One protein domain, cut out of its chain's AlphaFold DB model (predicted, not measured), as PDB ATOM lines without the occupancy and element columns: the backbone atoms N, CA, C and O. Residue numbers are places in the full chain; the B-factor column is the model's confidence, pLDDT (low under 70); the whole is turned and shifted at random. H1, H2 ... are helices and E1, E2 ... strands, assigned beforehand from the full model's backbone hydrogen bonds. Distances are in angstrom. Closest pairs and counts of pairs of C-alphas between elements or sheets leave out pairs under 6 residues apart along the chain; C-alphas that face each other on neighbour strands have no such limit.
ATOM      1  N   THR A  33      16.592  -4.311   2.427       65.19
ATOM      2  CA  THR A  33      17.236  -3.001   2.313       65.19
ATOM      3  C   THR A  33      17.404  -2.424   3.716       65.19
ATOM      4  O   THR A  33      16.438  -2.366   4.475       65.19
ATOM      5  N   ALA A  34      18.619  -2.034   4.087       54.91
ATOM      6  CA  ALA A  34      18.885  -1.226   5.275       54.91
ATOM      7  C   ALA A  34      19.045   0.237   4.861       54.91
ATOM      8  O   ALA A  34      19.627   0.511   3.815       54.91
ATOM      9  N   HIS A  35      18.569   1.158   5.700       49.06
ATOM     10  CA  HIS A  35      18.753   2.596   5.522       49.06
ATOM     11  C   HIS A  35      19.702   3.113   6.605       49.06
ATOM     12  O   HIS A  35      19.395   3.020   7.793       49.06
ATOM     13  N   ALA A  36      20.854   3.641   6.203       47.28
ATOM     14  CA  ALA A  36      21.830   4.268   7.086       47.28
ATOM     15  C   ALA A  36      21.977   5.741   6.684       47.28
ATOM     16  O   ALA A  36      22.773   6.102   5.816       47.28
ATOM     17  N   GLY A  37      21.147   6.601   7.280       58.47
ATOM     18  CA  GLY A  37      21.079   8.010   6.896       58.47
ATOM     19  C   GLY A  37      20.632   8.171   5.440       58.47
ATOM     20  O   GLY A  37      19.496   7.849   5.108       58.47
ATOM     21  N   ARG A  38      21.524   8.674   4.577       45.22
ATOM     22  CA  ARG A  38      21.264   8.899   3.141       45.22
ATOM     23  C   ARG A  38      21.559   7.688   2.249       45.22
ATOM     24  O   ARG A  38      21.298   7.760   1.054       45.22
ATOM     25  N   PHE A  39      22.097   6.603   2.804       39.06
ATOM     26  CA  PHE A  39      22.495   5.425   2.036       39.06
ATOM     27  C   PHE A  39      21.531   4.256   2.253       39.06
ATOM     28  O   PHE A  39      21.098   3.994   3.380       39.06
ATOM     29  N   SER A  40      21.214   3.547   1.170       44.88
ATOM     30  CA  SER A  40      20.508   2.265   1.179       44.88
ATOM     31  C   SER A  40      21.447   1.138   0.778       44.88
ATOM     32  O   SER A  40      22.194   1.250  -0.191       44.88
ATOM     33  N   TYR A  41      21.374   0.025   1.505       49.53
ATOM     34  CA  TYR A  41      22.155  -1.169   1.199       49.53
ATOM     35  C   TYR A  41      21.252  -2.377   1.120       49.53
ATOM     36  O   TYR A  41      20.475  -2.639   2.043       49.53
ATOM     37  N   LYS A  42      21.376  -3.135   0.032       55.88
ATOM     38  CA  LYS A  42      20.710  -4.424  -0.090       55.88
ATOM     39  C   LYS A  42      21.591  -5.518   0.499       55.88
ATOM     40  O   LYS A  42      22.790  -5.542   0.248       55.88
ATOM     41  N   TYR A  43      20.994  -6.441   1.241       60.41
ATOM     42  CA  TYR A  43      21.704  -7.574   1.826       60.41
ATOM     43  C   TYR A  43      20.840  -8.839   1.833       60.41
ATOM     44  O   TYR A  43      19.604  -8.790   1.840       60.41
ATOM     45  N   ALA A  44      21.502  -9.995   1.810       69.56
ATOM     46  CA  ALA A  44      20.873 -11.281   2.088       69.56
ATOM     47  C   ALA A  44      20.531 -11.364   3.580       69.56
ATOM     48  O   ALA A  44      21.406 -11.141   4.414       69.56
ATOM     49  N   SER A  45      19.284 -11.673   3.941       81.06
ATOM     50  CA  SER A  45      18.908 -11.792   5.354       81.06
ATOM     51  C   SER A  45      19.411 -13.103   5.973       81.06
ATOM     52  O   SER A  45      19.662 -14.081   5.265       81.06
ATOM     53  N   LEU A  46      19.524 -13.157   7.308       84.06
ATOM     54  CA  LEU A  46      19.818 -14.413   8.013       84.06
ATOM     55  C   LEU A  46      18.753 -15.483   7.713       84.06
ATOM     56  O   LEU A  46      19.099 -16.637   7.496       84.06
ATOM     57  N   ALA A  47      17.476 -15.092   7.639       84.19
ATOM     58  CA  ALA A  47      16.380 -16.004   7.322       84.19
ATOM     59  C   ALA A  47      16.510 -16.597   5.910       84.19
ATOM     60  O   ALA A  47      16.332 -17.798   5.734       84.19
ATOM     61  N   ASP A  48      16.883 -15.784   4.916       81.00
ATOM     62  CA  ASP A  48      17.115 -16.277   3.553       81.00
ATOM     63  C   ASP A  48      18.347 -17.166   3.471       81.00
ATOM     64  O   ASP A  48      18.326 -18.174   2.772       81.00
ATOM     65  N   THR A  49      19.392 -16.819   4.222       84.69
ATOM     66  CA  THR A  49      20.611 -17.627   4.310       84.69
ATOM     67  C   THR A  49      20.283 -19.008   4.885       84.69
ATOM     68  O   THR A  49      20.617 -20.014   4.273       84.69
ATOM     69  N   ILE A  50      19.549 -19.078   6.002       87.88
ATOM     70  CA  ILE A  50      19.109 -20.348   6.602       87.88
ATOM     71  C   ILE A  50      18.183 -21.118   5.655       87.88
ATOM     72  O   ILE A  50      18.331 -22.329   5.514       87.88
ATOM     73  N   ARG A  51      17.251 -20.437   4.974       85.75
ATOM     74  CA  ARG A  51      16.363 -21.074   3.994       85.75
ATOM     75  C   ARG A  51      17.169 -21.767   2.899       85.75
ATOM     76  O   ARG A  51      16.935 -22.944   2.676       85.75
ATOM     77  N   VAL A  52      18.116 -21.071   2.264       84.56
ATOM     78  CA  VAL A  52      18.978 -21.646   1.214       84.56
ATOM     79  C   VAL A  52      19.739 -22.858   1.744       84.56
ATOM     80  O   VAL A  52      19.750 -23.902   1.094       84.56
ATOM     81  N   VAL A  53      20.303 -22.772   2.949       88.25
ATOM     82  CA  VAL A  53      21.029 -23.905   3.536       88.25
ATOM     83  C   VAL A  53      20.118 -25.117   3.751       88.25
ATOM     84  O   VAL A  53      20.467 -26.228   3.354       88.25
ATOM     85  N   ASN A  54      18.924 -24.907   4.300       85.56
ATOM     86  CA  ASN A  54      17.993 -26.000   4.560       85.56
ATOM     87  C   ASN A  54      17.412 -26.581   3.259       85.56
ATOM     88  O   ASN A  54      17.304 -27.796   3.127       85.56
ATOM     89  N   THR A  55      17.011 -25.738   2.300       81.75
ATOM     90  CA  THR A  55      16.240 -26.181   1.124       81.75
ATOM     91  C   THR A  55      17.096 -26.529  -0.084       81.75
ATOM     92  O   THR A  55      16.708 -27.395  -0.858       81.75
ATOM     93  N   GLU A  56      18.221 -25.841  -0.285       82.88
ATOM     94  CA  GLU A  56      19.078 -26.034  -1.464       82.88
ATOM     95  C   GLU A  56      20.307 -26.882  -1.135       82.88
ATOM     96  O   GLU A  56      20.722 -27.696  -1.957       82.88
ATOM     97  N   TYR A  57      20.899 -26.721   0.056       83.38
ATOM     98  CA  TYR A  57      22.073 -27.517   0.448       83.38
ATOM     99  C   TYR A  57      21.673 -28.796   1.189       83.38
ATOM    100  O   TYR A  57      22.423 -29.775   1.145       83.38
ATOM    101  N   GLY A  58      20.488 -28.798   1.809       86.62
ATOM    102  CA  GLY A  58      19.939 -29.934   2.544       86.62
ATOM    103  C   GLY A  58      20.604 -30.153   3.901       86.62
ATOM    104  O   GLY A  58      20.685 -31.290   4.348       86.62
ATOM    105  N   TYR A  59      21.131 -29.098   4.529       92.69
ATOM    106  CA  TYR A  59      21.841 -29.210   5.804       92.69
ATOM    107  C   TYR A  59      21.001 -28.725   6.976       92.69
ATOM    108  O   TYR A  59      20.334 -27.697   6.888       92.69
ATOM    109  N   ASP A  60      21.132 -29.415   8.107       93.56
ATOM    110  CA  ASP A  60      20.714 -28.876   9.396       93.56
ATOM    111  C   ASP A  60      21.820 -27.964   9.932       93.56
ATOM    112  O   ASP A  60      22.998 -28.329   9.922       93.56
ATOM    113  N   VAL A  61      21.447 -26.796  10.454       95.00
ATOM    114  CA  VAL A  61      22.388 -25.792  10.968       95.00
ATOM    115  C   VAL A  61      22.110 -25.484  12.428       95.00
ATOM    116  O   VAL A  61      20.963 -25.313  12.841       95.00
ATOM    117  N   GLN A  62      23.179 -25.314  13.201       96.44
ATOM    118  CA  GLN A  62      23.126 -24.744  14.540       96.44
ATOM    119  C   GLN A  62      24.146 -23.626  14.699       96.44
ATOM    120  O   GLN A  62      25.259 -23.683  14.181       96.44
ATOM    121  N   GLN A  63      23.757 -22.611  15.465       97.44
ATOM    122  CA  GLN A  63      24.613 -21.483  15.795       97.44
ATOM    123  C   GLN A  63      24.501 -21.156  17.270       97.44
ATOM    124  O   GLN A  63      23.390 -21.045  17.800       97.44
ATOM    125  N   THR A  64      25.642 -20.921  17.904       97.56
ATOM    126  CA  THR A  64      25.704 -20.488  19.297       97.56
ATOM    127  C   THR A  64      26.657 -19.314  19.456       97.56
ATOM    128  O   THR A  64      27.462 -19.026  18.569       97.56
ATOM    129  N   VAL A  65      26.536 -18.631  20.589       97.69
ATOM    130  CA  VAL A  65      27.517 -17.647  21.041       97.69
ATOM    131  C   VAL A  65      28.495 -18.359  21.966       97.69
ATOM    132  O   VAL A  65      28.082 -19.113  22.848       97.69
ATOM    133  N   GLN A  66      29.783 -18.135  21.751       96.19
ATOM    134  CA  GLN A  66      30.855 -18.510  22.662       96.19
ATOM    135  C   GLN A  66      31.535 -17.236  23.156       96.19
ATOM    136  O   GLN A  66      31.585 -16.243  22.437       96.19
ATOM    137  N   HIS A  67      32.054 -17.263  24.377       94.75
ATOM    138  CA  HIS A  67      32.806 -16.147  24.935       94.75
ATOM    139  C   HIS A  67      34.296 -16.488  24.881       94.75
ATOM    140  O   HIS A  67      34.733 -17.431  25.539       94.75
ATOM    141  N   VAL A  68      35.056 -15.755  24.066       88.94
ATOM    142  CA  VAL A  68      36.482 -15.995  23.804       88.94
ATOM    143  C   VAL A  68      37.223 -14.675  23.968       88.94
ATOM    144  O   VAL A  68      36.853 -13.687  23.341       88.94
ATOM    145  N   ASP A  69      38.246 -14.641  24.823       87.94
ATOM    146  CA  ASP A  69      39.096 -13.461  25.049       87.94
ATOM    147  C   ASP A  69      38.298 -12.157  25.240       87.94
ATOM    148  O   ASP A  69      38.507 -11.156  24.554       87.94
ATOM    149  N   GLN A  70      37.333 -12.186  26.168       86.81
ATOM    150  CA  GLN A  70      36.450 -11.055  26.506       86.81
ATOM    151  C   GLN A  70      35.520 -10.596  25.371       86.81
ATOM    152  O   GLN A  70      34.851  -9.570  25.493       86.81
ATOM    153  N   THR A  71      35.446 -11.356  24.279       88.25
ATOM    154  CA  THR A  71      34.620 -11.051  23.116       88.25
ATOM    155  C   THR A  71      33.623 -12.176  22.875       88.25
ATOM    156  O   THR A  71      33.973 -13.354  22.826       88.25
ATOM    157  N   ASP A  72      32.360 -11.814  22.675       94.56
ATOM    158  CA  ASP A  72      31.367 -12.771  22.204       94.56
ATOM    159  C   ASP A  72      31.624 -13.080  20.729       94.56
ATOM    160  O   ASP A  72      31.732 -12.174  19.900       94.56
ATOM    161  N   VAL A  73      31.694 -14.359  20.384       96.06
ATOM    162  CA  VAL A  73      31.843 -14.842  19.014       96.06
ATOM    163  C   VAL A  73      30.671 -15.743  18.660       96.06
ATOM    164  O   VAL A  73      30.251 -16.588  19.448       96.06
ATOM    165  N   VAL A  74      30.127 -15.582  17.460       98.06
ATOM    166  CA  VAL A  74      29.169 -16.534  16.904       98.06
ATOM    167  C   VAL A  74      29.929 -17.608  16.152       98.06
ATOM    168  O   VAL A  74      30.767 -17.298  15.310       98.06
ATOM    169  N   VAL A  75      29.592 -18.862  16.428       97.69
ATOM    170  CA  VAL A  75      30.109 -20.030  15.715       97.69
ATOM    171  C   VAL A  75      28.960 -20.829  15.118       97.69
ATOM    172  O   VAL A  75      27.844 -20.840  15.650       97.69
ATOM    173  N   THR A  76      29.245 -21.519  14.019       98.06
ATOM    174  CA  THR A  76      28.269 -22.314  13.274       98.06
ATOM    175  C   THR A  76      28.743 -23.755  13.161       98.06
ATOM    176  O   THR A  76      29.914 -24.001  12.905       98.06
ATOM    177  N   ARG A  77      27.829 -24.711  13.303       97.56
ATOM    178  CA  ARG A  77      28.047 -26.108  12.913       97.56
ATOM    179  C   ARG A  77      26.878 -26.595  12.071       97.56
ATOM    180  O   ARG A  77      25.779 -26.042  12.164       97.56
ATOM    181  N   TYR A  78      27.103 -27.629  11.277       96.31
ATOM    182  CA  TYR A  78      26.067 -28.214  10.435       96.31
ATOM    183  C   TYR A  78      26.183 -29.737  10.383       96.31
ATOM    184  O   TYR A  78      27.157 -30.308  10.871       96.31
ATOM    185  N   ARG A  79      25.173 -30.398   9.820       95.00
ATOM    186  CA  ARG A  79      25.207 -31.825   9.472       95.00
ATOM    187  C   ARG A  79      24.408 -32.074   8.197       95.00
ATOM    188  O   ARG A  79      23.496 -31.315   7.876       95.00
ATOM    189  N   GLU A  80      24.752 -33.139   7.484       90.00
ATOM    190  CA  GLU A  80      24.164 -33.443   6.172       90.00
ATOM    191  C   GLU A  80      22.792 -34.122   6.232       90.00
ATOM    192  O   GLU A  80      22.049 -34.098   5.256       90.00
ATOM    193  N   SER A  81      22.472 -34.776   7.346       88.38
ATOM    194  CA  SER A  81      21.175 -35.403   7.588       88.38
ATOM    195  C   SER A  81      20.943 -35.562   9.092       88.38
ATOM    196  O   SER A  81      21.895 -35.425   9.867       88.38
ATOM    197  N   PRO A  82      19.714 -35.877   9.535       88.62
ATOM    198  CA  PRO A  82      19.415 -36.071  10.950       88.62
ATOM    199  C   PRO A  82      20.246 -37.153  11.655       88.62
ATOM    200  O   PRO A  82      20.432 -37.079  12.870       88.62
ATOM    201  N   GLU A  83      20.741 -38.129  10.896       91.00
ATOM    202  CA  GLU A  83      21.548 -39.265  11.346       91.00
ATOM    203  C   GLU A  83      23.057 -39.004  11.254       91.00
ATOM    204  O   GLU A  83      23.843 -39.777  11.798       91.00
ATOM    205  N   ALA A  84      23.473 -37.950  10.548       93.69
ATOM    206  CA  ALA A  84      24.874 -37.576  10.441       93.69
ATOM    207  C   ALA A  84      25.358 -36.886  11.724       93.69
ATOM    208  O   ALA A  84      24.617 -36.145  12.380       93.69
ATOM    209  N   GLU A  85      26.635 -37.093  12.040       95.44
ATOM    210  CA  GLU A  85      27.301 -36.358  13.110       95.44
ATOM    211  C   GLU A  85      27.394 -34.869  12.771       95.44
ATOM    212  O   GLU A  85      27.518 -34.466  11.609       95.44
ATOM    213  N   TRP A  86      27.339 -34.042  13.811       97.12
ATOM    214  CA  TRP A  86      27.598 -32.616  13.665       97.12
ATOM    215  C   TRP A  86      29.071 -32.378  13.357       97.12
ATOM    216  O   TRP A  86      29.947 -33.010  13.948       97.12
ATOM    217  N   THR A  87      29.355 -31.398  12.499       97.38
ATOM    218  CA  THR A  87      30.709 -30.855  12.398       97.38
ATOM    219  C   THR A  87      31.150 -30.245  13.728       97.38
ATOM    220  O   THR A  87      30.338 -29.910  14.602       97.38
ATOM    221  N   GLU A  88      32.452 -29.997  13.845       97.12
ATOM    222  CA  GLU A  88      32.965 -29.067  14.845       97.12
ATOM    223  C   GLU A  88      32.347 -27.669  14.668       97.12
ATOM    224  O   GLU A  88      31.695 -27.359  13.662       97.12
ATOM    225  N   TRP A  89      32.531 -26.819  15.674       97.25
ATOM    226  CA  TRP A  89      32.160 -25.413  15.584       97.25
ATOM    227  C   TRP A  89      33.138 -24.683  14.664       97.25
ATOM    228  O   TRP A  89      34.337 -24.639  14.922       97.25
ATOM    229  N   LEU A  90      32.612 -24.097  13.596       94.94
ATOM    230  CA  LEU A  90      33.362 -23.430  12.540       94.94
ATOM    231  C   LEU A  90      33.084 -21.925  12.535       94.94
ATOM    232  O   LEU A  90      32.094 -21.443  13.099       94.94
ATOM    233  N   ALA A  91      33.946 -21.206  11.815       95.25
ATOM    234  CA  ALA A  91      33.758 -19.809  11.432       95.25
ATOM    235  C   ALA A  91      33.394 -18.875  12.608       95.25
ATOM    236  O   ALA A  91      32.292 -18.311  12.624       95.25
ATOM    237  N   PRO A  92      34.293 -18.699  13.595       94.94
ATOM    238  CA  PRO A  92      34.074 -17.760  14.688       94.94
ATOM    239  C   PRO A  92      34.013 -16.322  14.161       94.94
ATOM    240  O   PRO A  92      34.955 -15.833  13.538       94.94
ATOM    241  N   VAL A  93      32.905 -15.629  14.429       94.00
ATOM    242  CA  VAL A  93      32.701 -14.220  14.057       94.00
ATOM    243  C   VAL A  93      32.466 -13.375  15.300       94.00
ATOM    244  O   VAL A  93      31.480 -13.614  15.995       94.00
ATOM    245  N   PRO A  94      33.300 -12.359  15.578       93.75
ATOM    246  CA  PRO A  94      33.115 -11.505  16.742       93.75
ATOM    247  C   PRO A  94      31.846 -10.653  16.629       93.75
ATOM    248  O   PRO A  94      31.576 -10.026  15.602       93.75
ATOM    249  N   VAL A  95      31.093 -10.579  17.722       91.44
ATOM    250  CA  VAL A  95      29.936  -9.697  17.880       91.44
ATOM    251  C   VAL A  95      30.444  -8.316  18.279       91.44
ATOM    252  O   VAL A  95      30.821  -8.071  19.422       91.44
ATOM    253  N   ARG A  96      30.469  -7.390  17.318       86.94
ATOM    254  CA  ARG A  96      30.926  -6.010  17.535       86.94
ATOM    255  C   ARG A  96      29.751  -5.045  17.460       86.94
ATOM    256  O   ARG A  96      29.348  -4.634  16.375       86.94
ATOM    257  N   ALA A  97      29.192  -4.693  18.614       82.00
ATOM    258  CA  ALA A  97      28.192  -3.634  18.701       82.00
ATOM    259  C   ALA A  97      28.873  -2.263  18.559       82.00
ATOM    260  O   ALA A  97      29.843  -1.969  19.254       82.00
ATOM    261  N   GLY A  98      28.378  -1.425  17.648       69.44
ATOM    262  CA  GLY A  98      28.845  -0.045  17.523       69.44
ATOM    263  C   GLY A  98      28.364   0.824  18.687       69.44
ATOM    264  O   GLY A  98      27.293   0.589  19.241       69.44
ATOM    265  N   ALA A  99      29.120   1.874  19.014       58.12
ATOM    266  CA  ALA A  99      28.806   2.819  20.092       58.12
ATOM    267  C   ALA A  99      27.766   3.902  19.709       58.12
ATOM    268  O   ALA A  99      27.694   4.951  20.345       58.12
ATOM    269  N   GLY A 100      26.991   3.695  18.637       57.25
ATOM    270  CA  GLY A 100      26.006   4.671  18.155       57.25
ATOM    271  C   GLY A 100      24.815   4.830  19.107       57.25
ATOM    272  O   GLY A 100      24.510   3.918  19.866       57.25
ATOM    273  N   GLY A 101      24.109   5.966  19.030       56.41
ATOM    274  CA  GLY A 101      23.041   6.393  19.957       56.41
ATOM    275  C   GLY A 101      21.760   5.540  20.033       56.41
ATOM    276  O   GLY A 101      20.741   6.024  20.516       56.41
ATOM    277  N   ASN A 102      21.790   4.292  19.567       62.19
ATOM    278  CA  ASN A 102      20.731   3.314  19.800       62.19
ATOM    279  C   ASN A 102      20.867   2.709  21.207       62.19
ATOM    280  O   ASN A 102      21.944   2.714  21.801       62.19
ATOM    281  N   ASN A 103      19.783   2.134  21.737       84.38
ATOM    282  CA  ASN A 103      19.847   1.379  22.991       84.38
ATOM    283  C   ASN A 103      20.926   0.271  22.877       84.38
ATOM    284  O   ASN A 103      20.892  -0.484  21.898       84.38
ATOM    285  N   PRO A 104      21.840   0.120  23.858       81.88
ATOM    286  CA  PRO A 104      22.915  -0.875  23.817       81.88
ATOM    287  C   PRO A 104      22.454  -2.301  23.489       81.88
ATOM    288  O   PRO A 104      23.114  -3.005  22.727       81.88
ATOM    289  N   MET A 105      21.289  -2.723  23.992       85.75
ATOM    290  CA  MET A 105      20.737  -4.053  23.706       85.75
ATOM    291  C   MET A 105      20.277  -4.200  22.255       85.75
ATOM    292  O   MET A 105      20.429  -5.264  21.658       85.75
ATOM    293  N   GLN A 106      19.745  -3.133  21.656       83.00
ATOM    294  CA  GLN A 106      19.362  -3.133  20.243       83.00
ATOM    295  C   GLN A 106      20.599  -3.163  19.342       83.00
ATOM    296  O   GLN A 106      20.632  -3.917  18.369       83.00
ATOM    297  N   ALA A 107      21.635  -2.392  19.693       81.81
ATOM    298  CA  ALA A 107      22.913  -2.407  18.989       81.81
ATOM    299  C   ALA A 107      23.565  -3.800  19.040       81.81
ATOM    300  O   ALA A 107      24.020  -4.307  18.014       81.81
ATOM    301  N   TYR A 108      23.533  -4.454  20.205       87.88
ATOM    302  CA  TYR A 108      24.006  -5.827  20.366       87.88
ATOM    303  C   TYR A 108      23.173  -6.832  19.560       87.88
ATOM    304  O   TYR A 108      23.738  -7.636  18.826       87.88
ATOM    305  N   GLY A 109      21.838  -6.767  19.614       87.88
ATOM    306  CA  GLY A 109      20.965  -7.660  18.838       87.88
ATOM    307  C   GLY A 109      21.172  -7.539  17.323       87.88
ATOM    308  O   GLY A 109      21.198  -8.548  16.606       87.88
ATOM    309  N   ALA A 110      21.395  -6.316  16.831       83.69
ATOM    310  CA  ALA A 110      21.769  -6.078  15.443       83.69
ATOM    311  C   ALA A 110      23.132  -6.713  15.121       83.69
ATOM    312  O   ALA A 110      23.224  -7.514  14.189       83.69
ATOM    313  N   ALA A 111      24.165  -6.437  15.923       87.44
ATOM    314  CA  ALA A 111      25.501  -7.008  15.736       87.44
ATOM    315  C   ALA A 111      25.494  -8.547  15.772       87.44
ATOM    316  O   ALA A 111      26.133  -9.191  14.940       87.44
ATOM    317  N   LEU A 112      24.714  -9.144  16.674       92.38
ATOM    318  CA  LEU A 112      24.560 -10.590  16.801       92.38
ATOM    319  C   LEU A 112      23.937 -11.209  15.543       92.38
ATOM    320  O   LEU A 112      24.376 -12.259  15.076       92.38
ATOM    321  N   THR A 113      22.933 -10.547  14.965       90.50
ATOM    322  CA  THR A 113      22.292 -10.993  13.717       90.50
ATOM    323  C   THR A 113      23.276 -10.961  12.547       90.50
ATOM    324  O   THR A 113      23.313 -11.894  11.740       90.50
ATOM    325  N   TYR A 114      24.111  -9.922  12.470       88.12
ATOM    326  CA  TYR A 114      25.177  -9.825  11.472       88.12
ATOM    327  C   TYR A 114      26.228 -10.927  11.645       88.12
ATOM    328  O   TYR A 114      26.561 -11.604  10.672       88.12
ATOM    329  N   ALA A 115      26.694 -11.158  12.874       91.75
ATOM    330  CA  ALA A 115      27.678 -12.197  13.166       91.75
ATOM    331  C   ALA A 115      27.160 -13.602  12.810       91.75
ATOM    332  O   ALA A 115      27.873 -14.377  12.174       91.75
ATOM    333  N   ARG A 116      25.889 -13.906  13.117       94.75
ATOM    334  CA  ARG A 116      25.214 -15.147  12.691       94.75
ATOM    335  C   ARG A 116      25.219 -15.319  11.180       94.75
ATOM    336  O   ARG A 116      25.557 -16.393  10.689       94.75
ATOM    337  N   ARG A 117      24.881 -14.275  10.429       90.94
ATOM    338  CA  ARG A 117      24.858 -14.354   8.967       90.94
ATOM    339  C   ARG A 117      26.238 -14.686   8.394       90.94
ATOM    340  O   ARG A 117      26.346 -15.625   7.610       90.94
ATOM    341  N   TYR A 118      27.277 -13.972   8.823       90.00
ATOM    342  CA  TYR A 118      28.630 -14.187   8.307       90.00
ATOM    343  C   TYR A 118      29.250 -15.505   8.778       90.00
ATOM    344  O   TYR A 118      29.902 -16.174   7.984       90.00
ATOM    345  N   SER A 119      29.004 -15.928  10.024       94.81
ATOM    346  CA  SER A 119      29.487 -17.225  10.521       94.81
ATOM    347  C   SER A 119      28.919 -18.375   9.685       94.81
ATOM    348  O   SER A 119      29.661 -19.264   9.274       94.81
ATOM    349  N   LEU A 120      27.627 -18.319   9.343       93.12
ATOM    350  CA  LEU A 120      26.985 -19.331   8.502       93.12
ATOM    351  C   LEU A 120      27.526 -19.334   7.067       93.12
ATOM    352  O   LEU A 120      27.819 -20.395   6.520       93.12
ATOM    353  N   GLN A 121      27.676 -18.154   6.464       90.00
ATOM    354  CA  GLN A 121      28.222 -18.026   5.111       90.00
ATOM    355  C   GLN A 121      29.652 -18.558   5.020       90.00
ATOM    356  O   GLN A 121      29.957 -19.315   4.104       90.00
ATOM    357  N   MET A 122      30.502 -18.234   5.996       90.12
ATOM    358  CA  MET A 122      31.878 -18.725   6.038       90.12
ATOM    359  C   MET A 122      31.960 -20.229   6.312       90.12
ATOM    360  O   MET A 122      32.734 -20.909   5.648       90.12
ATOM    361  N   ALA A 123      31.150 -20.766   7.233       92.75
ATOM    362  CA  ALA A 123      31.161 -22.196   7.557       92.75
ATOM    363  C   ALA A 123      30.807 -23.088   6.355       92.75
ATOM    364  O   ALA A 123      31.265 -24.223   6.279       92.75
ATOM    365  N   LEU A 124      29.999 -22.575   5.422       89.81
ATOM    366  CA  LEU A 124      29.524 -23.305   4.245       89.81
ATOM    367  C   LEU A 124      30.138 -22.811   2.928       89.81
ATOM    368  O   LEU A 124      29.700 -23.240   1.862       89.81
ATOM    369  N   CYS A 125      31.126 -21.913   2.991       85.19
ATOM    370  CA  CYS A 125      31.750 -21.274   1.826       85.19
ATOM    371  C   CYS A 125      30.730 -20.659   0.847       85.19
ATOM    372  O   CYS A 125      30.915 -20.704  -0.370       85.19
TER     373      CYS A 125
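AT A GLANCE: This is residues 33 to 125 of the 202 residues of an uncharacterized protein of Bifidobacterium pullorum subsp. gallinarum (UniProt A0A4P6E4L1). A strongly twisted sheet of three strands, E3, E4 and E5, has the long helix H2 slanting across one face; the shorter helix H1 packs on H2 with residues 46 to 49 and grazes the sheet with residues 50 to 54. A small hairpin, E1 and E2, reaches away from this body at one end, and its residues 35 to 40 stick out. The 93 printed residues have two named helices and five named strands, in the order E1 E2 H1 E3 E4 E5 H2, and the class is mixed, helices and strands. The larger sheet has the order E3 - E4 - E5, all antiparallel, and E1 - E2 is a second antiparallel pair. The whole is only just compact, close to loose, with a radius of gyration of the C-alphas of 14.8 A and spans of 46 by 32 by 19 A.

IN THESE COORDINATES: Find C-alpha 60 at (20.714, -28.876, 9.396); from there E3 runs 24.9 A through residues 60 to 68. E4, residues 71 to 79, runs 26.6 A, and E5 is residues 90 to 94. H2, residues 104 to 123, runs 28.1 A and ends with C-alpha 123 at (31.161, -22.196, 7.557). H1 is residues 46 to 57, 15.3 A long. Look for E1 at residues 33 to 36, beginning with C-alpha 33 at (17.236, -3.001, 2.313), and for E2 at residues 39 to 43.

HOW THE PARTS SIT: E3, E4 and E5 form a meander, each strand the antiparallel neighbour of the one before, with E3 and E5 as edge strands. Between E3 and E4, a hairpin, look at N 66 and O 73, 2.8 A apart and within hydrogen-bond range; between E4 and E5, also a hairpin, look at N 74 and O 93, 2.8 A. H2 makes two layers with this sheet, a helix on one face, at a height over the sheet of 8.1 A. It lies over E4 and E5 and runs slantwise to the strands, at 38 degrees to E4 on the local plane; the closest C-alphas of H2 and E5 are those of Ser 119 and Ala 91, 5.1 A apart. With residues 46 to 49 alone, H1 touches H2, the closest C-alphas being those of Leu 46 and Arg 117, 5.1 A apart. The two helices run the same way at a shallow tilt of 20 degrees. In the hairpin E1 and E2, N 34 and O 41 are 2.8 A apart, within hydrogen-bond range. E1 and E2 are both apart from H2 and from E3, E4 and E5. In H1 and H2 every O i to N i+4 pair is within hydrogen-bond range.

THE WHOLE: The two C-alphas farthest apart are those of Arg 38 and Glu 83, 48.9 A. The printed part has no cut and no long link. The mean pLDDT of the printed part is 84.1; look for values under 70 at residues 33 to 44 and 98 to 102.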